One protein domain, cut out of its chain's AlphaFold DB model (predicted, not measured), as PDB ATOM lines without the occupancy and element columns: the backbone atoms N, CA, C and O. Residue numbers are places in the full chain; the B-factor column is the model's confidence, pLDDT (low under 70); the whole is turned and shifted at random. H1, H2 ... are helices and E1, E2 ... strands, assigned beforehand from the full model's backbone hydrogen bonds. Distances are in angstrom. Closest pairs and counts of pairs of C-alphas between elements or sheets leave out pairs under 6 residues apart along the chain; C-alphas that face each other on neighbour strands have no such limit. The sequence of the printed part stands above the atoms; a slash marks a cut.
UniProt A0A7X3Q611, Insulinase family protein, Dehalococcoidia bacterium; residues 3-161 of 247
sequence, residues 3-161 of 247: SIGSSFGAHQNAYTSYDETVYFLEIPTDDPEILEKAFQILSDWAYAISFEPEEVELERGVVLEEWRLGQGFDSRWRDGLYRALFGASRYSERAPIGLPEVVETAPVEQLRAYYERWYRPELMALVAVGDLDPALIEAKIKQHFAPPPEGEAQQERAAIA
ATOM      1  N   SER A   3     251.519 176.011 173.859       43.88
ATOM      2  CA  SER A   3     252.398 176.382 172.741       43.88
ATOM      3  C   SER A   3     251.676 176.698 171.422       43.88
ATOM      4  O   SER A   3     252.334 177.124 170.476       43.88
ATOM      5  N   ILE A   4     250.355 176.495 171.338       47.12
ATOM      6  CA  ILE A   4     249.552 176.706 170.116       47.12
ATOM      7  C   ILE A   4     248.719 178.010 170.206       47.12
ATOM      8  O   ILE A   4     248.039 178.386 169.257       47.12
ATOM      9  N   GLY A   5     248.842 178.767 171.304       42.12
ATOM     10  CA  GLY A   5     248.179 180.062 171.503       42.12
ATOM     11  C   GLY A   5     246.943 179.980 172.403       42.12
ATOM     12  O   GLY A   5     246.294 178.942 172.512       42.12
ATOM     13  N   SER A   6     246.604 181.096 173.063       44.75
ATOM     14  CA  SER A   6     245.510 181.147 174.050       44.75
ATOM     15  C   SER A   6     244.114 180.921 173.453       44.75
ATOM     16  O   SER A   6     243.163 180.740 174.206       44.75
ATOM     17  N   SER A   7     243.974 180.934 172.122       48.97
ATOM     18  CA  SER A   7     242.728 180.586 171.433       48.97
ATOM     19  C   SER A   7     242.419 179.093 171.555       48.97
ATOM     20  O   SER A   7     241.282 178.738 171.838       48.97
ATOM     21  N   PHE A   8     243.416 178.210 171.437       48.03
ATOM     22  CA  PHE A   8     243.179 176.762 171.445       48.03
ATOM     23  C   PHE A   8     242.606 176.269 172.788       48.03
ATOM     24  O   PHE A   8     241.717 175.427 172.805       48.03
ATOM     25  N   GLY A   9     243.049 176.851 173.909       50.47
ATOM     26  CA  GLY A   9     242.507 176.540 175.238       50.47
ATOM     27  C   GLY A   9     241.096 177.088 175.495       50.47
ATOM     28  O   GLY A   9     240.354 176.492 176.262       50.47
ATOM     29  N   ALA A  10     240.698 178.190 174.847       53.75
ATOM     30  CA  ALA A  10     239.356 178.772 174.992       53.75
ATOM     31  C   ALA A  10     238.284 178.046 174.154       53.75
ATOM     32  O   ALA A  10     237.092 178.174 174.426       53.75
ATOM     33  N   HIS A  11     238.717 177.294 173.142       59.97
ATOM     34  CA  HIS A  11     237.870 176.572 172.188       59.97
ATOM     35  C   HIS A  11     237.894 175.048 172.379       59.97
ATOM     36  O   HIS A  11     237.334 174.304 171.571       59.97
ATOM     37  N   GLN A  12     238.545 174.587 173.446       68.06
ATOM     38  CA  GLN A  12     238.548 173.205 173.886       68.06
ATOM     39  C   GLN A  12     237.637 173.079 175.098       68.06
ATOM     40  O   GLN A  12     237.868 173.727 176.114       68.06
ATOM     41  N   ASN A  13     236.641 172.206 175.013       78.69
ATOM     42  CA  ASN A  13     235.755 171.923 176.129       78.69
ATOM     43  C   ASN A  13     235.358 170.448 176.137       78.69
ATOM     44  O   ASN A  13     235.428 169.741 175.127       78.69
ATOM     45  N   ALA A  14     234.917 170.001 177.304       87.94
ATOM     46  CA  ALA A  14     234.301 168.705 177.482       87.94
ATOM     47  C   ALA A  14     233.129 168.834 178.451       87.94
ATOM     48  O   ALA A  14     233.117 169.718 179.308       87.94
ATOM     49  N   TYR A  15     232.147 167.951 178.321       91.88
ATOM     50  CA  TYR A  15     231.118 167.793 179.337       91.88
ATOM     51  C   TYR A  15     230.740 166.327 179.504       91.88
ATOM     52  O   TYR A  15     230.850 165.519 178.580       91.88
ATOM     53  N   THR A  16     230.245 166.015 180.696       93.12
ATOM     54  CA  THR A  16     229.707 164.702 181.043       93.12
ATOM     55  C   THR A  16     228.246 164.866 181.430       93.12
ATOM     56  O   THR A  16     227.908 165.668 182.304       93.12
ATOM     57  N   SER A  17     227.376 164.115 180.764       92.25
ATOM     58  CA  SER A  17     225.957 164.013 181.090       92.25
ATOM     59  C   SER A  17     225.645 162.615 181.639       92.25
ATOM     60  O   SER A  17     226.546 161.855 181.992       92.25
ATOM     61  N   TYR A  18     224.364 162.275 181.765       90.75
ATOM     62  CA  TYR A  18     223.963 160.950 182.232       90.75
ATOM     63  C   TYR A  18     224.270 159.836 181.224       90.75
ATOM     64  O   TYR A  18     224.557 158.714 181.639       90.75
ATOM     65  N   ASP A  19     224.201 160.146 179.927       91.69
ATOM     66  CA  ASP A  19     224.227 159.141 178.859       91.69
ATOM     67  C   ASP A  19     225.482 159.232 177.975       91.69
ATOM     68  O   ASP A  19     225.759 158.309 177.212       91.69
ATOM     69  N   GLU A  20     226.261 160.314 178.082       93.12
ATOM     70  CA  GLU A  20     227.427 160.553 177.228       93.12
ATOM     71  C   GLU A  20     228.500 161.432 177.888       93.12
ATOM     72  O   GLU A  20     228.219 162.265 178.753       93.12
ATOM     73  N   THR A  21     229.734 161.275 177.408       94.94
ATOM     74  CA  THR A  21     230.834 162.222 177.609       94.94
ATOM     75  C   THR A  21     231.240 162.752 176.242       94.94
ATOM     76  O   THR A  21     231.536 161.971 175.337       94.94
ATOM     77  N   VAL A  22     231.246 164.073 176.085       95.50
ATOM     78  CA  VAL A  22     231.521 164.730 174.806       95.50
ATOM     79  C   VAL A  22     232.740 165.618 174.949       95.50
ATOM     80  O   VAL A  22     232.782 166.492 175.812       95.50
ATOM     81  N   TYR A  23     233.703 165.414 174.057       92.88
ATOM     82  CA  TYR A  23     234.863 166.275 173.863       92.88
ATOM     83  C   TYR A  23     234.700 167.024 172.546       92.88
ATOM     84  O   TYR A  23     234.352 166.411 171.534       92.88
ATOM     85  N   PHE A  24     234.957 168.329 172.532       91.44
ATOM     86  CA  PHE A  24     234.855 169.118 171.309       91.44
ATOM     87  C   PHE A  24     235.939 170.188 171.213       91.44
ATOM     88  O   PHE A  24     236.417 170.732 172.211       91.44
ATOM     89  N   LEU A  25     236.328 170.451 169.966       91.12
ATOM     90  CA  LEU A  25     237.348 171.411 169.575       91.12
ATOM     91  C   LEU A  25     236.766 172.307 168.484       91.12
ATOM     92  O   LEU A  25     236.368 171.811 167.428       91.12
ATOM     93  N   GLU A  26     236.746 173.616 168.715       90.44
ATOM     94  CA  GLU A  26     236.479 174.595 167.660       90.44
ATOM     95  C   GLU A  26     237.814 175.121 167.130       90.44
ATOM     96  O   GLU A  26     238.582 175.764 167.846       90.44
ATOM     97  N   ILE A  27     238.127 174.819 165.872       88.12
ATOM     98  CA  ILE A  27     239.423 175.155 165.276       88.12
ATOM     99  C   ILE A  27     239.264 175.798 163.895       88.12
ATOM    100  O   ILE A  27     238.317 175.473 163.173       88.12
ATOM    101  N   PRO A  28     240.197 176.676 163.487       87.06
ATOM    102  CA  PRO A  28     240.365 177.040 162.085       87.06
ATOM    103  C   PRO A  28     240.668 175.799 161.237       87.06
ATOM    104  O   PRO A  28     241.464 174.948 161.635       87.06
ATOM    105  N   THR A  29     240.031 175.693 160.071       84.50
ATOM    106  CA  THR A  29     240.162 174.537 159.164       84.50
ATOM    107  C   THR A  29     241.120 174.797 157.999       84.50
ATOM    108  O   THR A  29     241.445 173.878 157.249       84.50
ATOM    109  N   ASP A  30     241.595 176.035 157.860       87.00
ATOM    110  CA  ASP A  30     242.523 176.509 156.831       87.00
ATOM    111  C   ASP A  30     244.004 176.315 157.195       87.00
ATOM    112  O   ASP A  30     244.862 176.408 156.315       87.00
ATOM    113  N   ASP A  31     244.303 175.997 158.457       89.12
ATOM    114  CA  ASP A  31     245.642 175.662 158.944       89.12
ATOM    115  C   ASP A  31     245.807 174.131 159.097       89.12
ATOM    116  O   ASP A  31     245.262 173.526 160.033       89.12
ATOM    117  N   PRO A  32     246.586 173.475 158.215       89.19
ATOM    118  CA  PRO A  32     246.807 172.035 158.282       89.19
ATOM    119  C   PRO A  32     247.507 171.562 159.562       89.19
ATOM    120  O   PRO A  32     247.286 170.423 159.976       89.19
ATOM    121  N   GLU A  33     248.346 172.391 160.196       90.31
ATOM    122  CA  GLU A  33     249.033 172.007 161.434       90.31
ATOM    123  C   GLU A  33     248.075 171.998 162.624       90.31
ATOM    124  O   GLU A  33     248.167 171.119 163.485       90.31
ATOM    125  N   ILE A  34     247.156 172.966 162.682       89.25
ATOM    126  CA  ILE A  34     246.113 173.001 163.714       89.25
ATOM    127  C   ILE A  34     245.180 171.804 163.539       89.25
ATOM    128  O   ILE A  34     244.874 171.122 164.520       89.25
ATOM    129  N   LEU A  35     244.788 171.509 162.297       90.00
ATOM    130  CA  LEU A  35     243.951 170.357 161.988       90.00
ATOM    131  C   LEU A  35     244.621 169.046 162.427       90.00
ATOM    132  O   LEU A  35     244.005 168.263 163.145       90.00
ATOM    133  N   GLU A  36     245.891 168.822 162.072       91.56
ATOM    134  CA  GLU A  36     246.643 167.629 162.496       91.56
ATOM    135  C   GLU A  36     246.689 167.492 164.023       91.56
ATOM    136  O   GLU A  36     246.421 166.422 164.573       91.56
ATOM    137  N   LYS A  37     246.989 168.586 164.732       90.50
ATOM    138  CA  LYS A  37     247.063 168.585 166.199       90.50
ATOM    139  C   LYS A  37     245.715 168.276 166.840       90.50
ATOM    140  O   LYS A  37     245.681 167.534 167.816       90.50
ATOM    141  N   ALA A  38     244.613 168.801 166.306       91.31
ATOM    142  CA  ALA A  38     243.279 168.502 166.818       91.31
ATOM    143  C   ALA A  38     242.942 167.011 166.694       91.31
ATOM    144  O   ALA A  38     242.464 166.408 167.654       91.31
ATOM    145  N   PHE A  39     243.259 166.392 165.554       91.62
ATOM    146  CA  PHE A  39     243.089 164.950 165.374       91.62
ATOM    147  C   PHE A  39     243.973 164.126 166.318       91.62
ATOM    148  O   PHE A  39     243.498 163.137 166.878       91.62
ATOM    149  N   GLN A  40     245.219 164.551 166.547       89.94
ATOM    150  CA  GLN A  40     246.098 163.907 167.522       89.94
ATOM    151  C   GLN A  40     245.507 163.960 168.936       89.94
ATOM    152  O   GLN A  40     245.406 162.929 169.589       89.94
ATOM    153  N   ILE A  41     245.045 165.131 169.379       89.56
ATOM    154  CA  ILE A  41     244.458 165.319 170.714       89.56
ATOM    155  C   ILE A  41     243.208 164.454 170.902       89.56
ATOM    156  O   ILE A  41     243.070 163.784 171.923       89.56
ATOM    157  N   LEU A  42     242.311 164.430 169.912       90.62
ATOM    158  CA  LEU A  42     241.102 163.607 169.977       90.62
ATOM    159  C   LEU A  42     241.440 162.108 170.039       90.62
ATOM    160  O   LEU A  42     240.800 161.364 170.780       90.62
ATOM    161  N   SER A  43     242.463 161.667 169.300       88.69
ATOM    162  CA  SER A  43     242.977 160.295 169.386       88.69
ATOM    163  C   SER A  43     243.594 159.996 170.754       88.69
ATOM    164  O   SER A  43     243.375 158.916 171.303       88.69
ATOM    165  N   ASP A  44     244.331 160.942 171.332       87.19
ATOM    166  CA  ASP A  44     244.940 160.774 172.650       87.19
ATOM    167  C   ASP A  44     243.874 160.679 173.751       87.19
ATOM    168  O   ASP A  44     243.995 159.849 174.647       87.19
ATOM    169  N   TRP A  45     242.771 161.429 173.667       88.81
ATOM    170  CA  TRP A  45     241.640 161.234 174.585       88.81
ATOM    171  C   TRP A  45     240.929 159.910 174.374       88.81
ATOM    172  O   TRP A  45     240.562 159.250 175.345       88.81
ATOM    173  N   ALA A  46     240.752 159.493 173.121       86.00
ATOM    174  CA  ALA A  46     240.108 158.226 172.820       86.00
ATOM    175  C   ALA A  46     240.931 157.034 173.326       86.00
ATOM    176  O   ALA A  46     240.349 156.047 173.776       86.00
ATOM    177  N   TYR A  47     242.267 157.115 173.257       82.19
ATOM    178  CA  TYR A  47     243.115 155.937 173.411       82.19
ATOM    179  C   TYR A  47     244.338 156.081 174.317       82.19
ATOM    180  O   TYR A  47     244.860 155.052 174.726       82.19
ATOM    181  N   ALA A  48     244.860 157.262 174.607       84.06
ATOM    182  CA  ALA A  48     246.192 157.415 175.198       84.06
ATOM    183  C   ALA A  48     246.206 158.201 176.517       84.06
ATOM    184  O   ALA A  48     247.243 158.755 176.881       84.06
ATOM    185  N   ILE A  49     245.093 158.239 177.259       86.69
ATOM    186  CA  ILE A  49     245.077 158.886 178.576       86.69
ATOM    187  C   ILE A  49     245.943 158.094 179.562       86.69
ATOM    188  O   ILE A  49     245.664 156.937 179.889       86.69
ATOM    189  N   SER A  50     246.984 158.749 180.073       84.69
ATOM    190  CA  SER A  50     247.775 158.274 181.203       84.69
ATOM    191  C   SER A  50     247.076 158.626 182.514       84.69
ATOM    192  O   SER A  50     246.765 159.785 182.772       84.69
ATOM    193  N   PHE A  51     246.860 157.630 183.367       90.00
ATOM    194  CA  PHE A  51     246.349 157.819 184.727       90.00
ATOM    195  C   PHE A  51     247.526 157.874 185.704       90.00
ATOM    196  O   PHE A  51     247.711 156.947 186.497       90.00
ATOM    197  N   GLU A  52     248.359 158.910 185.575       93.25
ATOM    198  CA  GLU A  52     249.484 159.137 186.485       93.25
ATOM    199  C   GLU A  52     248.945 159.501 187.877       93.25
ATOM    200  O   GLU A  52     248.121 160.414 187.979       93.25
ATOM    201  N   PRO A  53     249.360 158.807 188.956       93.00
ATOM    202  CA  PRO A  53     248.780 159.018 190.281       93.00
ATOM    203  C   PRO A  53     248.849 160.468 190.763       93.00
ATOM    204  O   PRO A  53     247.898 160.955 191.362       93.00
ATOM    205  N   GLU A  54     249.945 161.170 190.477       93.94
ATOM    206  CA  GLU A  54     250.139 162.562 190.898       93.94
ATOM    207  C   GLU A  54     249.144 163.521 190.231       93.94
ATOM    208  O   GLU A  54     248.573 164.371 190.911       93.94
ATOM    209  N   GLU A  55     248.881 163.349 188.932       93.12
ATOM    210  CA  GLU A  55     247.894 164.146 188.191       93.12
ATOM    211  C   GLU A  55     246.469 163.843 188.669       93.12
ATOM    212  O   GLU A  55     245.666 164.755 188.854       93.12
ATOM    213  N   VAL A  56     246.159 162.573 188.960       93.44
ATOM    214  CA  VAL A  56     244.850 162.203 189.518       93.44
ATOM    215  C   VAL A  56     244.614 162.888 190.863       93.44
ATOM    216  O   VAL A  56     243.531 163.424 191.081       93.44
ATOM    217  N   GLU A  57     245.605 162.906 191.758       93.69
ATOM    218  CA  GLU A  57     245.472 163.576 193.057       93.69
ATOM    219  C   GLU A  57     245.291 165.097 192.927       93.69
ATOM    220  O   GLU A  57     244.539 165.691 193.703       93.69
ATOM    221  N   LEU A  58     245.918 165.731 191.929       93.44
ATOM    222  CA  LEU A  58     245.680 167.144 191.617       93.44
ATOM    223  C   LEU A  58     244.241 167.377 191.129       93.44
ATOM    224  O   LEU A  58     243.561 168.278 191.631       93.44
ATOM    225  N   GLU A  59     243.753 166.535 190.218       93.62
ATOM    226  CA  GLU A  59     242.406 166.647 189.649       93.62
ATOM    227  C   GLU A  59     241.292 166.426 190.681       93.62
ATOM    228  O   GLU A  59     240.239 167.063 190.596       93.62
ATOM    229  N   ARG A  60     241.515 165.616 191.729       94.50
ATOM    230  CA  ARG A  60     240.545 165.501 192.839       94.50
ATOM    231  C   ARG A  60     240.211 166.863 193.437       94.50
ATOM    232  O   ARG A  60     239.044 167.158 193.681       94.50
ATOM    233  N   GLY A  61     241.230 167.692 193.669       93.62
ATOM    234  CA  GLY A  61     241.054 169.028 194.234       93.62
ATOM    235  C   GLY A  61     240.230 169.939 193.324       93.62
ATOM    236  O   GLY A  61     239.373 170.674 193.812       93.62
ATOM    237  N   VAL A  62     240.449 169.848 192.010       93.62
ATOM    238  CA  VAL A  62     239.706 170.617 191.003       93.62
ATOM    239  C   VAL A  62     238.231 170.213 190.991       93.62
ATOM    240  O   VAL A  62     237.367 171.077 191.131       93.62
ATOM    241  N   VAL A  63     237.934 168.911 190.920       93.50
ATOM    242  CA  VAL A  63     236.552 168.396 190.889       93.50
ATOM    243  C   VAL A  63     235.801 168.714 192.185       93.50
ATOM    244  O   VAL A  63     234.626 169.082 192.152       93.50
ATOM    245  N   LEU A  64     236.460 168.610 193.343       95.12
ATOM    246  CA  LEU A  64     235.850 168.960 194.631       95.12
ATOM    247  C   LEU A  64     235.560 170.459 194.742       95.12
ATOM    248  O   LEU A  64     234.523 170.845 195.289       95.12
ATOM    249  N   GLU A  65     236.441 171.306 194.212       93.69
ATOM    250  CA  GLU A  65     236.213 172.749 194.185       93.69
ATOM    251  C   GLU A  65     235.087 173.120 193.212       93.69
ATOM    252  O   GLU A  65     234.234 173.935 193.561       93.69
ATOM    253  N   GLU A  66     235.005 172.478 192.044       90.94
ATOM    254  CA  GLU A  66     233.870 172.628 191.127       90.94
ATOM    255  C   GLU A  66     232.559 172.206 191.801       90.94
ATOM    256  O   GLU A  66     231.584 172.965 191.797       90.94
ATOM    257  N   TRP A  67     232.542 171.039 192.457       93.06
ATOM    258  CA  TRP A  67     231.383 170.580 193.218       93.06
ATOM    259  C   TRP A  67     230.977 171.605 194.280       93.06
ATOM    260  O   TRP A  67     229.787 171.898 194.412       93.06
ATOM    261  N   ARG A  68     231.944 172.185 195.006       93.94
ATOM    262  CA  ARG A  68     231.711 173.195 196.047       93.94
ATOM    263  C   ARG A  68     231.154 174.496 195.469       93.94
ATOM    264  O   ARG A  68     230.215 175.052 196.037       93.94
ATOM    265  N   LEU A  69     231.717 174.985 194.365       92.56
ATOM    266  CA  LEU A  69     231.266 176.197 193.671       92.56
ATOM    267  C   LEU A  69     229.887 176.016 193.030       92.56
ATOM    268  O   LEU A  69     229.122 176.972 192.942       92.56
ATOM    269  N   GLY A  70     229.554 174.788 192.633       89.44
ATOM    270  CA  GLY A  70     228.242 174.416 192.119       89.44
ATOM    271  C   GLY A  70     227.146 174.309 193.184       89.44
ATOM    272  O   GLY A  70     225.996 174.056 192.821       89.44
ATOM    273  N   GLN A  71     227.459 174.476 194.477       92.94
ATOM    274  CA  GLN A  71     226.465 174.435 195.553       92.94
ATOM    275  C   GLN A  71     225.690 175.748 195.682       92.94
ATOM    276  O   GLN A  71     226.241 176.840 195.583       92.94
ATOM    277  N   GLY A  72     224.399 175.644 195.994       93.81
ATOM    278  CA  GLY A  72     223.547 176.793 196.273       93.81
ATOM    279  C   GLY A  72     222.072 176.445 196.137       93.81
ATOM    280  O   GLY A  72     221.706 175.274 196.038       93.81
ATOM    281  N   PHE A  73     221.221 177.468 196.117       94.19
ATOM    282  CA  PHE A  73     219.798 177.296 195.835       94.19
ATOM    283  C   PHE A  73     219.560 176.495 194.544       94.19
ATOM    284  O   PHE A  73     218.821 175.514 194.566       94.19
ATOM    285  N   ASP A  74     220.244 176.850 193.449       92.38
ATOM    286  CA  ASP A  74     220.033 176.222 192.140       92.38
ATOM    287  C   ASP A  74     220.366 174.723 192.131       92.38
ATOM    288  O   ASP A  74     219.671 173.949 191.469       92.38
ATOM    289  N   SER A  75     221.393 174.280 192.874       92.38
ATOM    290  CA  SER A  75     221.716 172.849 192.976       92.38
ATOM    291  C   SER A  75     220.663 172.089 193.772       92.38
ATOM    292  O   SER A  75     220.161 171.074 193.296       92.38
ATOM    293  N   ARG A  76     220.251 172.612 194.935       93.88
ATOM    294  CA  ARG A  76     219.218 171.983 195.775       93.88
ATOM    295  C   ARG A  76     217.867 171.931 195.065       93.88
ATOM    296  O   ARG A  76     217.174 170.915 195.136       93.88
ATOM    297  N   TRP A  77     217.520 173.001 194.354       93.38
ATOM    298  CA  TRP A  77     216.337 173.070 193.505       93.38
ATOM    299  C   TRP A  77     216.377 172.004 192.405       93.38
ATOM    300  O   TRP A  77     215.433 171.222 192.273       93.38
ATOM    301  N   ARG A  78     217.484 171.926 191.653       90.94
ATOM    302  CA  ARG A  78     217.677 170.929 190.591       90.94
ATOM    303  C   ARG A  78     217.599 169.501 191.127       90.94
ATOM    304  O   ARG A  78     216.925 168.674 190.521       90.94
ATOM    305  N   ASP A  79     218.211 169.215 192.273       89.56
ATOM    306  CA  ASP A  79     218.156 167.892 192.901       89.56
ATOM    307  C   ASP A  79     216.729 167.510 193.312       89.56
ATOM    308  O   ASP A  79     216.310 166.366 193.120       89.56
ATOM    309  N   GLY A  80     215.963 168.458 193.863       90.81
ATOM    310  CA  GLY A  80     214.547 168.263 194.183       90.81
ATOM    311  C   GLY A  80     213.715 167.981 192.931       90.81
ATOM    312  O   GLY A  80     212.966 167.002 192.887       90.81
ATOM    313  N   LEU A  81     213.910 168.786 191.883       90.94
ATOM    314  CA  LEU A  81     213.253 168.607 190.590       90.94
ATOM    315  C   LEU A  81     213.581 167.239 189.978       90.94
ATOM    316  O   LEU A  81     212.675 166.510 189.581       90.94
ATOM    317  N   TYR A  82     214.854 166.850 189.936       90.25
ATOM    318  CA  TYR A  82     215.286 165.576 189.362       90.25
ATOM    319  C   TYR A  82     214.764 164.378 190.147       90.25
ATOM    320  O   TYR A  82     214.355 163.399 189.530       90.25
ATOM    321  N   ARG A  83     214.665 164.444 191.479       88.25
ATOM    322  CA  ARG A  83     213.991 163.386 192.254       88.25
ATOM    323  C   ARG A  83     212.511 163.268 191.890       88.25
ATOM    324  O   ARG A  83     212.026 162.154 191.686       88.25
ATOM    325  N   ALA A  84     211.807 164.392 191.745       89.88
ATOM    326  CA  ALA A  84     210.399 164.391 191.348       89.88
ATOM    327  C   ALA A  84     210.202 163.836 189.921       89.88
ATOM    328  O   ALA A  84     209.279 163.052 189.669       89.88
ATOM    329  N   LEU A  85     211.094 164.196 188.991       90.00
ATOM    330  CA  LEU A  85     211.050 163.757 187.596       90.00
ATOM    331  C   LEU A  85     211.478 162.303 187.421       90.00
ATOM    332  O   LEU A  85     210.783 161.536 186.761       90.00
ATOM    333  N   PHE A  86     212.594 161.895 188.007       89.69
ATOM    334  CA  PHE A  86     213.204 160.594 187.751       89.69
ATOM    335  C   PHE A  86     212.744 159.502 188.718       89.69
ATOM    336  O   PHE A  86     212.930 158.319 188.421       89.69
ATOM    337  N   GLY A  87     212.062 159.858 189.810       85.62
ATOM    338  CA  GLY A  87     211.493 158.901 190.754       85.62
ATOM    339  C   GLY A  87     212.554 157.955 191.313       85.62
ATOM    340  O   GLY A  87     213.592 158.406 191.766       85.62
ATOM    341  N   ALA A  88     212.290 156.647 191.270       85.19
ATOM    342  CA  ALA A  88     213.220 155.603 191.715       85.19
ATOM    343  C   ALA A  88     214.067 155.024 190.558       85.19
ATOM    344  O   ALA A  88     214.318 153.820 190.517       85.19
ATOM    345  N   SER A  89     214.419 155.841 189.560       90.75
ATOM    346  CA  SER A  89     215.267 155.399 188.442       90.75
ATOM    347  C   SER A  89     216.750 155.591 188.746       90.75
ATOM    348  O   SER A  89     217.136 156.291 189.675       90.75
ATOM    349  N   ARG A  90     217.623 155.028 187.906       90.19
ATOM    350  CA  ARG A  90     219.065 155.266 188.047       90.19
ATOM    351  C   ARG A  90     219.461 156.735 187.893       90.19
ATOM    352  O   ARG A  90     220.421 157.155 188.532       90.19
ATOM    353  N   TYR A  91     218.723 157.509 187.100       89.94
ATOM    354  CA  TYR A  91     219.009 158.926 186.868       89.94
ATOM    355  C   TYR A  91     218.874 159.768 188.146       89.94
ATOM    356  O   TYR A  91     219.584 160.757 188.293       89.94
ATOM    357  N   SER A  92     218.048 159.359 189.120       87.94
ATOM    358  CA  SER A  92     217.966 160.060 190.413       87.94
ATOM    359  C   SER A  92     219.136 159.770 191.358       87.94
ATOM    360  O   SER A  92     219.303 160.478 192.345       87.94
ATOM    361  N   GLU A  93     219.930 158.730 191.089       87.44
ATOM    362  CA  GLU A  93     221.028 158.271 191.958       87.44
ATOM    363  C   GLU A  93     222.420 158.519 191.355       87.44
ATOM    364  O   GLU A  93     223.435 158.321 192.020       87.44
ATOM    365  N   ARG A  94     222.487 158.895 190.074       89.62
ATOM    366  CA  ARG A  94     223.726 158.957 189.284       89.62
ATOM    367  C   ARG A  94     223.934 160.336 188.672       89.62
ATOM    368  O   ARG A  94     224.196 160.446 187.481       89.62
ATOM    369  N   ALA A  95     223.805 161.381 189.489       89.88
ATOM    370  CA  ALA A  95     224.163 162.731 189.068       89.88
ATOM    371  C   ALA A  95     225.608 162.741 188.515       89.88
ATOM    372  O   ALA A  95     226.479 162.149 189.159       89.88
ATOM    373  N   PRO A  96     225.887 163.401 187.370       91.38
ATOM    374  CA  PRO A  96     227.199 163.336 186.720       91.38
ATOM    375  C   PRO A  96     228.376 163.766 187.605       91.38
ATOM    376  O   PRO A  96     229.442 163.168 187.523       91.38
ATOM    377  N   ILE A  97     228.166 164.742 188.496       89.31
ATOM    378  CA  ILE A  97     229.192 165.217 189.442       89.31
ATOM    379  C   ILE A  97     229.608 164.146 190.470       89.31
ATOM    380  O   ILE A  97     230.656 164.252 191.100       89.31
ATOM    381  N   GLY A  98     228.799 163.098 190.640       92.25
ATOM    382  CA  GLY A  98     229.080 161.995 191.548       92.25
ATOM    383  C   GLY A  98     228.946 162.361 193.026       92.25
ATOM    384  O   GLY A  98     228.196 163.256 193.414       92.25
ATOM    385  N   LEU A  99     229.648 161.591 193.858       93.06
ATOM    386  CA  LEU A  99     229.685 161.754 195.308       93.06
ATOM    387  C   LEU A  99     231.069 162.282 195.711       93.06
ATOM    388  O   LEU A  99     232.057 161.658 195.303       93.06
ATOM    389  N   PRO A 100     231.172 163.360 196.511       93.94
ATOM    390  CA  PRO A 100     232.458 163.903 196.953       93.94
ATOM    391  C   PRO A 100     233.361 162.847 197.595       93.94
ATOM    392  O   PRO A 100     234.544 162.773 197.287       93.94
ATOM    393  N   GLU A 101     232.789 161.942 198.391       95.56
ATOM    394  CA  GLU A 101     233.538 160.884 199.074       95.56
ATOM    395  C   GLU A 101     234.164 159.892 198.081       95.56
ATOM    396  O   GLU A 101     235.237 159.340 198.323       95.56
ATOM    397  N   VAL A 102     233.503 159.664 196.941       95.06
ATOM    398  CA  VAL A 102     234.045 158.832 195.859       95.06
ATOM    399  C   VAL A 102     235.142 159.590 195.120       95.06
ATOM    400  O   VAL A 102     236.178 158.999 194.836       95.06
ATOM    401  N   VAL A 103     234.968 160.888 194.857       94.75
ATOM    402  CA  VAL A 103     236.009 161.721 194.226       94.75
ATOM    403  C   VAL A 103     237.269 161.766 195.090       94.75
ATOM    404  O   VAL A 103     238.369 161.674 194.559       94.75
ATOM    405  N   GLU A 104     237.135 161.818 196.414       94.44
ATOM    406  CA  GLU A 104     238.266 161.828 197.348       94.44
ATOM    407  C   GLU A 104     239.029 160.499 197.407       94.44
ATOM    408  O   GLU A 104     240.233 160.493 197.641       94.44
ATOM    409  N   THR A 105     238.344 159.364 197.221       94.94
ATOM    410  CA  THR A 105     238.895 158.046 197.593       94.94
ATOM    411  C   THR A 105     239.001 157.039 196.453       94.94
ATOM    412  O   THR A 105     239.628 155.993 196.631       94.94
ATOM    413  N   ALA A 106     238.410 157.318 195.286       95.19
ATOM    414  CA  ALA A 106     238.422 156.399 194.151       95.19
ATOM    415  C   ALA A 106     239.868 156.065 193.739       95.19
ATOM    416  O   ALA A 106     240.613 156.983 193.388       95.19
ATOM    417  N   PRO A 107     240.288 154.789 193.751       94.88
ATOM    418  CA  PRO A 107     241.644 154.413 193.376       94.88
ATOM    419  C   PRO A 107     241.889 154.659 191.883       94.88
ATOM    420  O   PRO A 107     240.989 154.494 191.055       94.88
ATOM    421  N   VAL A 108     243.127 155.020 191.536       94.69
ATOM    422  CA  VAL A 108     243.560 155.314 190.156       94.69
ATOM    423  C   VAL A 108     243.233 154.149 189.218       94.69
ATOM    424  O   VAL A 108     242.784 154.340 188.089       94.69
ATOM    425  N   GLU A 109     243.377 152.921 189.710       93.56
ATOM    426  CA  GLU A 109     243.079 151.690 188.988       93.56
ATOM    427  C   GLU A 109     241.596 151.583 188.618       93.56
ATOM    428  O   GLU A 109     241.267 151.062 187.556       93.56
ATOM    429  N   GLN A 110     240.691 152.092 189.459       93.38
ATOM    430  CA  GLN A 110     239.258 152.092 189.162       93.38
ATOM    431  C   GLN A 110     238.902 153.133 188.096       93.38
ATOM    432  O   GLN A 110     238.039 152.861 187.260       93.38
ATOM    433  N   LEU A 111     239.575 154.289 188.087       93.31
ATOM    434  CA  LEU A 111     239.418 155.297 187.033       93.31
ATOM    435  C   LEU A 111     239.914 154.756 185.689       93.31
ATOM    436  O   LEU A 111     239.191 154.807 184.692       93.31
ATOM    437  N   ARG A 112     241.100 154.136 185.689       91.19
ATOM    438  CA  ARG A 112     241.664 153.465 184.514       91.19
ATOM    439  C   ARG A 112     240.746 152.357 184.003       91.19
ATOM    440  O   ARG A 112     240.429 152.327 182.819       91.19
ATOM    441  N   ALA A 113     240.243 151.502 184.893       90.44
ATOM    442  CA  ALA A 113     239.318 150.434 184.522       90.44
ATOM    443  C   ALA A 113     237.991 150.972 183.952       90.44
ATOM    444  O   ALA A 113     237.396 150.344 183.077       90.44
ATOM    445  N   TYR A 114     237.509 152.124 184.431       91.50
ATOM    446  CA  TYR A 114     236.344 152.789 183.846       91.50
ATOM    447  C   TYR A 114     236.645 153.280 182.424       91.50
ATOM    448  O   TYR A 114     235.868 153.001 181.511       91.50
ATOM    449  N   TYR A 115     237.782 153.953 182.228       91.25
ATOM    450  CA  TYR A 115     238.226 154.421 180.916       91.25
ATOM    451  C   TYR A 115     238.360 153.266 179.920       91.25
ATOM    452  O   TYR A 115     237.691 153.270 178.893       91.25
ATOM    453  N   GLU A 116     239.096 152.212 180.264       86.50
ATOM    454  CA  GLU A 116     239.283 151.035 179.402       86.50
ATOM    455  C   GLU A 116     237.965 150.326 179.054       86.50
ATOM    456  O   GLU A 116     237.805 149.781 177.959       86.50
ATOM    457  N   ARG A 117     236.992 150.338 179.972       86.06
ATOM    458  CA  ARG A 117     235.684 149.713 179.757       86.06
ATOM    459  C   ARG A 117     234.816 150.477 178.758       86.06
ATOM    460  O   ARG A 117     234.121 149.831 177.969       86.06
ATOM    461  N   TRP A 118     234.800 151.808 178.831       88.25
ATOM    462  CA  TRP A 118     233.835 152.642 178.105       88.25
ATOM    463  C   TRP A 118     234.432 153.392 176.913       88.25
ATOM    464  O   TRP A 118     233.722 153.612 175.935       88.25
ATOM    465  N   TYR A 119     235.723 153.730 176.940       88.06
ATOM    466  CA  TYR A 119     236.395 154.466 175.869       88.06
ATOM    467  C   TYR A 119     236.852 153.509 174.758       88.06
ATOM    468  O   TYR A 119     238.037 153.244 174.558       88.06
ATOM    469  N   ARG A 120     235.872 152.954 174.036       82.81
ATOM    470  CA  ARG A 120     236.066 151.973 172.959       82.81
ATOM    471  C   ARG A 120     235.545 152.495 171.617       82.81
ATOM    472  O   ARG A 120     234.475 153.105 171.611       82.81
ATOM    473  N   PRO A 121     236.210 152.197 170.484       83.00
ATOM    474  CA  PRO A 121     235.803 152.699 169.168       83.00
ATOM    475  C   PRO A 121     234.336 152.416 168.806       83.00
ATOM    476  O   PRO A 121     233.657 153.267 168.247       83.00
ATOM    477  N   GLU A 122     233.818 151.237 169.149       83.81
ATOM    478  CA  GLU A 122     232.434 150.829 168.881       83.81
ATOM    479  C   GLU A 122     231.382 151.523 169.764       83.81
ATOM    480  O   GLU A 122     230.187 151.395 169.497       83.81
ATOM    481  N   LEU A 123     231.812 152.239 170.809       87.00
ATOM    482  CA  LEU A 123     230.976 153.073 171.678       87.00
ATOM    483  C   LEU A 123     231.194 154.574 171.424       87.00
ATOM    484  O   LEU A 123     230.634 155.400 172.139       87.00
ATOM    485  N   MET A 124     232.003 154.933 170.425       88.88
ATOM    486  CA  MET A 124     232.349 156.312 170.099       88.88
ATOM    487  C   MET A 124     231.754 156.741 168.761       88.88
ATOM    488  O   MET A 124     231.624 155.956 167.822       88.88
ATOM    489  N   ALA A 125     231.468 158.034 168.654       92.81
ATOM    490  CA  ALA A 125     231.195 158.696 167.391       92.81
ATOM    491  C   ALA A 125     232.093 159.928 167.268       92.81
ATOM    492  O   ALA A 125     232.186 160.729 168.197       92.81
ATOM    493  N   LEU A 126     232.732 160.089 166.110       92.12
ATOM    494  CA  LEU A 126     233.429 161.317 165.754       92.12
ATOM    495  C   LEU A 126     232.545 162.119 164.799       92.12
ATOM    496  O   LEU A 126     232.126 161.608 163.759       92.12
ATOM    497  N   VAL A 127     232.283 163.377 165.142       94.56
ATOM    498  CA  VAL A 127     231.435 164.274 164.353       94.56
ATOM    499  C   VAL A 127     232.259 165.489 163.943       94.56
ATOM    500  O   VAL A 127     232.811 166.180 164.793       94.56
ATOM    501  N   ALA A 128     232.331 165.755 162.639       92.88
ATOM    502  CA  ALA A 128     233.000 166.927 162.084       92.88
ATOM    503  C   ALA A 128     231.975 167.795 161.344       92.88
ATOM    504  O   ALA A 128     231.267 167.306 160.461       92.88
ATOM    505  N   VAL A 129     231.880 169.075 161.713       93.50
ATOM    506  CA  VAL A 129     230.908 170.026 161.154       93.50
ATOM    507  C   VAL A 129     231.616 171.338 160.843       93.50
ATOM    508  O   VAL A 129     232.236 171.922 161.724       93.50
ATOM    509  N   GLY A 130     231.512 171.813 159.602       91.62
ATOM    510  CA  GLY A 130     232.111 173.078 159.182       91.62
ATOM    511  C   GLY A 130     232.400 173.129 157.685       91.62
ATOM    512  O   GLY A 130     231.913 172.294 156.922       91.62
ATOM    513  N   ASP A 131     233.206 174.113 157.285       91.69
ATOM    514  CA  ASP A 131     233.775 174.207 155.938       91.69
ATOM    515  C   ASP A 131     235.003 173.288 155.843       91.69
ATOM    516  O   ASP A 131     236.103 173.631 156.282       91.69
ATOM    517  N   LEU A 132     234.762 172.057 155.386       91.50
ATOM    518  CA  LEU A 132     235.699 170.938 155.436       91.50
ATOM    519  C   LEU A 132     235.687 170.183 154.104       91.50
ATOM    520  O   LEU A 132     234.619 169.934 153.546       91.50
ATOM    521  N   ASP A 133     236.855 169.731 153.643       93.75
ATOM    522  CA  ASP A 133     236.948 168.734 152.570       93.75
ATOM    523  C   ASP A 133     236.680 167.328 153.149       93.75
ATOM    524  O   ASP A 133     237.498 166.827 153.933       93.75
ATOM    525  N   PRO A 134     235.575 166.651 152.772       95.06
ATOM    526  CA  PRO A 134     235.239 165.337 153.312       95.06
ATOM    527  C   PRO A 134     236.319 164.280 153.068       95.06
ATOM    528  O   PRO A 134     236.529 163.426 153.926       95.06
ATOM    529  N   ALA A 135     237.024 164.337 151.934       96.06
ATOM    530  CA  ALA A 135     238.053 163.353 151.607       96.06
ATOM    531  C   ALA A 135     239.289 163.518 152.504       96.06
ATOM    532  O   ALA A 135     239.854 162.529 152.978       96.06
ATOM    533  N   LEU A 136     239.682 164.766 152.777       94.31
ATOM    534  CA  LEU A 136     240.766 165.083 153.707       94.31
ATOM    535  C   LEU A 136     240.420 164.633 155.131       94.31
ATOM    536  O   LEU A 136     241.242 164.000 155.797       94.31
ATOM    537  N   ILE A 137     239.202 164.933 155.585       95.00
ATOM    538  CA  ILE A 137     238.734 164.561 156.922       95.00
ATOM    539  C   ILE A 137     238.640 163.046 157.070       95.00
ATOM    540  O   ILE A 137     239.150 162.505 158.045       95.00
ATOM    541  N   GLU A 138     238.088 162.331 156.091       95.00
ATOM    542  CA  GLU A 138     238.051 160.867 156.120       95.00
ATOM    543  C   GLU A 138     239.463 160.261 156.203       95.00
ATOM    544  O   GLU A 138     239.692 159.315 156.962       95.00
ATOM    545  N   ALA A 139     240.429 160.819 155.467       94.38
ATOM    546  CA  ALA A 139     241.819 160.378 155.525       94.38
ATOM    547  C   ALA A 139     242.440 160.603 156.914       94.38
ATOM    548  O   ALA A 139     243.092 159.700 157.435       94.38
ATOM    549  N   LYS A 140     242.195 161.761 157.539       92.81
ATOM    550  CA  LYS A 140     242.642 162.075 158.908       92.81
ATOM    551  C   LYS A 140     242.003 161.148 159.942       92.81
ATOM    552  O   LYS A 140     242.699 160.597 160.787       92.81
ATOM    553  N   ILE A 141     240.701 160.890 159.828       92.25
ATOM    554  CA  ILE A 141     239.997 159.941 160.700       92.25
ATOM    555  C   ILE A 141     240.653 158.562 160.614       92.25
ATOM    556  O   ILE A 141     240.986 157.968 161.636       92.25
ATOM    557  N   LYS A 142     240.898 158.066 159.397       90.81
ATOM    558  CA  LYS A 142     241.587 156.785 159.189       90.81
ATOM    559  C   LYS A 142     243.019 156.808 159.722       90.81
ATOM    560  O   LYS A 142     243.456 155.819 160.285       90.81
ATOM    561  N   GLN A 143     243.744 157.909 159.569       90.19
ATOM    562  CA  GLN A 143     245.118 158.033 160.054       90.19
ATOM    563  C   GLN A 143     245.206 157.927 161.584       90.19
ATOM    564  O   GLN A 143     246.091 157.240 162.084       90.19
ATOM    565  N   HIS A 144     244.307 158.594 162.315       88.50
ATOM    566  CA  HIS A 144     244.401 158.719 163.774       88.50
ATOM    567  C   HIS A 144     243.568 157.693 164.549       88.50
ATOM    568  O   HIS A 144     243.938 157.318 165.655       88.50
ATOM    569  N   PHE A 145     242.455 157.218 163.982       86.44
ATOM    570  CA  PHE A 145     241.523 156.327 164.680       86.44
ATOM    571  C   PHE A 145     241.442 154.925 164.087       86.44
ATOM    572  O   PHE A 145     240.747 154.080 164.657       86.44
ATOM    573  N   ALA A 146     242.114 154.647 162.959       79.12
ATOM    574  CA  ALA A 146     242.214 153.264 162.520       79.12
ATOM    575  C   ALA A 146     242.954 152.454 163.589       79.12
ATOM    576  O   ALA A 146     243.917 152.946 164.184       79.12
ATOM    577  N   PRO A 147     242.534 151.202 163.817       66.62
ATOM    578  CA  PRO A 147     243.280 150.335 164.697       66.62
ATOM    579  C   PRO A 147     244.720 150.223 164.182       66.62
ATOM    580  O   PRO A 147     244.912 150.081 162.966       66.62
ATOM    581  N   PRO A 148     245.734 150.297 165.060       56.16
ATOM    582  CA  PRO A 148     247.102 150.052 164.639       56.16
ATOM    583  C   PRO A 148     247.174 148.669 163.968       56.16
ATOM    584  O   PRO A 148     246.458 147.757 164.388       56.16
ATOM    585  N   PRO A 149     247.990 148.495 162.912       51.97
ATOM    586  CA  PRO A 149     248.123 147.204 162.243       51.97
ATOM    587  C   PRO A 149     248.446 146.128 163.285       51.97
ATOM    588  O   PRO A 149     249.405 146.301 164.028       51.97
ATOM    589  N   GLU A 150     247.592 145.095 163.355       47.97
ATOM    590  CA  GLU A 150     247.560 143.997 164.340       47.97
ATOM    591  C   GLU A 150     248.768 143.968 165.295       47.97
ATOM    592  O   GLU A 150     249.801 143.364 165.009       47.97
ATOM    593  N   GLY A 151     248.629 144.649 166.435       57.28
ATOM    594  CA  GLY A 151     249.673 144.777 167.452       57.28
ATOM    595  C   GLY A 151     249.140 144.557 168.868       57.28
ATOM    596  O   GLY A 151     247.935 144.652 169.114       57.28
ATOM    597  N   GLU A 152     250.059 144.273 169.797       52.22
ATOM    598  CA  GLU A 152     249.809 143.897 171.202       52.22
ATOM    599  C   GLU A 152     248.777 144.798 171.906       52.22
ATOM    600  O   GLU A 152     247.908 144.284 172.602       52.22
ATOM    601  N   ALA A 153     248.757 146.107 171.627       54.09
ATOM    602  CA  ALA A 153     247.814 147.062 172.221       54.09
ATOM    603  C   ALA A 153     246.331 146.789 171.886       54.09
ATOM    604  O   ALA A 153     245.443 147.031 172.707       54.09
ATOM    605  N   GLN A 154     246.036 146.275 170.687       51.88
ATOM    606  CA  GLN A 154     244.668 145.922 170.294       51.88
ATOM    607  C   GLN A 154     244.243 144.576 170.893       51.88
ATOM    608  O   GLN A 154     243.073 144.389 171.229       51.88
ATOM    609  N   GLN A 155     245.200 143.661 171.079       51.59
ATOM    610  CA  GLN A 155     244.990 142.384 171.760       51.59
ATOM    611  C   GLN A 155     244.820 142.573 173.275       51.59
ATOM    612  O   GLN A 155     243.932 141.951 173.847       51.59
ATOM    613  N   GLU A 156     245.579 143.471 173.908       56.62
ATOM    614  CA  GLU A 156     245.414 143.838 175.319       56.62
ATOM    615  C   GLU A 156     244.031 144.437 175.578       56.62
ATOM    616  O   GLU A 156     243.296 143.931 176.420       56.62
ATOM    617  N   ARG A 157     243.599 145.442 174.804       56.66
ATOM    618  CA  ARG A 157     242.277 146.066 175.013       56.66
ATOM    619  C   ARG A 157     241.110 145.122 174.759       56.66
ATOM    620  O   ARG A 157     240.142 145.132 175.517       56.66
ATOM    621  N   ALA A 158     241.201 144.289 173.723       52.75
ATOM    622  CA  ALA A 158     240.188 143.273 173.446       52.75
ATOM    623  C   ALA A 158     240.171 142.156 174.508       52.75
ATOM    624  O   ALA A 158     239.115 141.575 174.758       52.75
ATOM    625  N   ALA A 159     241.311 141.862 175.145       53.66
ATOM    626  CA  ALA A 159     241.411 140.874 176.216       53.66
ATOM    627  C   ALA A 159     240.897 141.391 177.573       53.66
ATOM    628  O   ALA A 159     240.459 140.585 178.395       53.66
ATOM    629  N   ILE A 160     240.931 142.708 177.812       56.09
ATOM    630  CA  ILE A 160     240.597 143.316 179.110       56.09
ATOM    631  C   ILE A 160     239.085 143.344 179.404       56.09
ATOM    632  O   ILE A 160     238.706 143.248 180.572       56.09
ATOM    633  N   ALA A 161     238.190 143.433 178.409       55.72
ATOM    634  CA  ALA A 161     236.764 143.631 178.696       55.72
ATOM    635  C   ALA A 161     235.796 142.852 177.781       55.72
ATOM    636  O   ALA A 161     235.943 142.869 176.558       55.72
TER     637      ALA A 161
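This is residues 3 to 161 of the 247 residues of the protein "Insulinase family protein" of Dehalococcoidia bacterium (UniProt A0A7X3Q611). A small hairpin, E1 and E2, lies near the middle of a loose arch of helices; H2 and H7 stand side by side at one end, H3 and H5 pair farther on, and H4 lies at the other end. H6 lies between H2 and H3, and the last helix, H8, hangs at the rim, where residues 148 to 156 stick out. The printed part has 159 residues with eight named helices and two named strands, in the order H1 E1 E2 H2 H3 H4 H5 H6 H7 H8; the sheet, E1 - E2, is antiparallel and the class is mostly helix. The whole is loose, with a radius of gyration of the C-alphas of 18.8 A and spans of 49 by 38 by 33 A.

E1 is residues 12 to 16, 14.2 A long, and E2 residues 21 to 25, 13.8 A. H1, residues 6 to 10, begins at C-alpha 6 at (245.510, 181.147, 174.050). H2 is residues 32 to 47, 22.4 A; H3 residues 53 to 69, 24.8 A; H4 residues 73 to 86, 19.7 A, beginning at C-alpha 73 at (219.798, 177.296, 195.835). H5 is residues 100 to 105, H6 residues 108 to 118, 15.7 A, and H7 residues 134 to 145, 15.8 A. H8, residues 152 to 160, ends at C-alpha 160 at (240.597, 143.316, 179.110).

E1 and E2 form a hairpin, antiparallel at 169 degrees; N 15 and O 22, at 3.0 A, and N 22 and O 15, at 2.9 A, are within hydrogen-bond range. The closest C-alphas of E2 and H2 are those of Leu 25 and Ala 38, 7.2 A apart. H2, with residues 36 to 43 alone, touches residues 140 to 145 of H7, the same way at a steep tilt of 41 degrees; the closest C-alphas, of Ser 43 and His 144, are 6.0 A apart. H2 and H6 are near each other. H6 is close to but not clearly touching H3, at Pro 53 and Val 108, whose C-alphas are 6.4 A apart, and H8, at Glu 116 and Arg 157, 7.3 A between C-alphas. H3, with residues 60 to 67 alone, touches H5, opposite ways at a shallow tilt of 11 degrees; the closest C-alphas, of Arg 60 and Val 103, are 6.1 A apart. H1 and H4 touch no helix. Every O i to N i+4 pair is within hydrogen-bond range in H2, H4, H5, H6, H7 and H8; H3 has 11 of 13, and H1 0 of 1, with 1 of 2 O i to N i+3 pairs.

The C-alphas farthest apart, of Phe 73 and Glu 150, are 53.6 A apart. The printed part has no cut. The links H4 to H5 and H6 to H7 are long. Mean pLDDT of the printed part is 84.9; residues 3 to 12 and 147 to 161 are under 70.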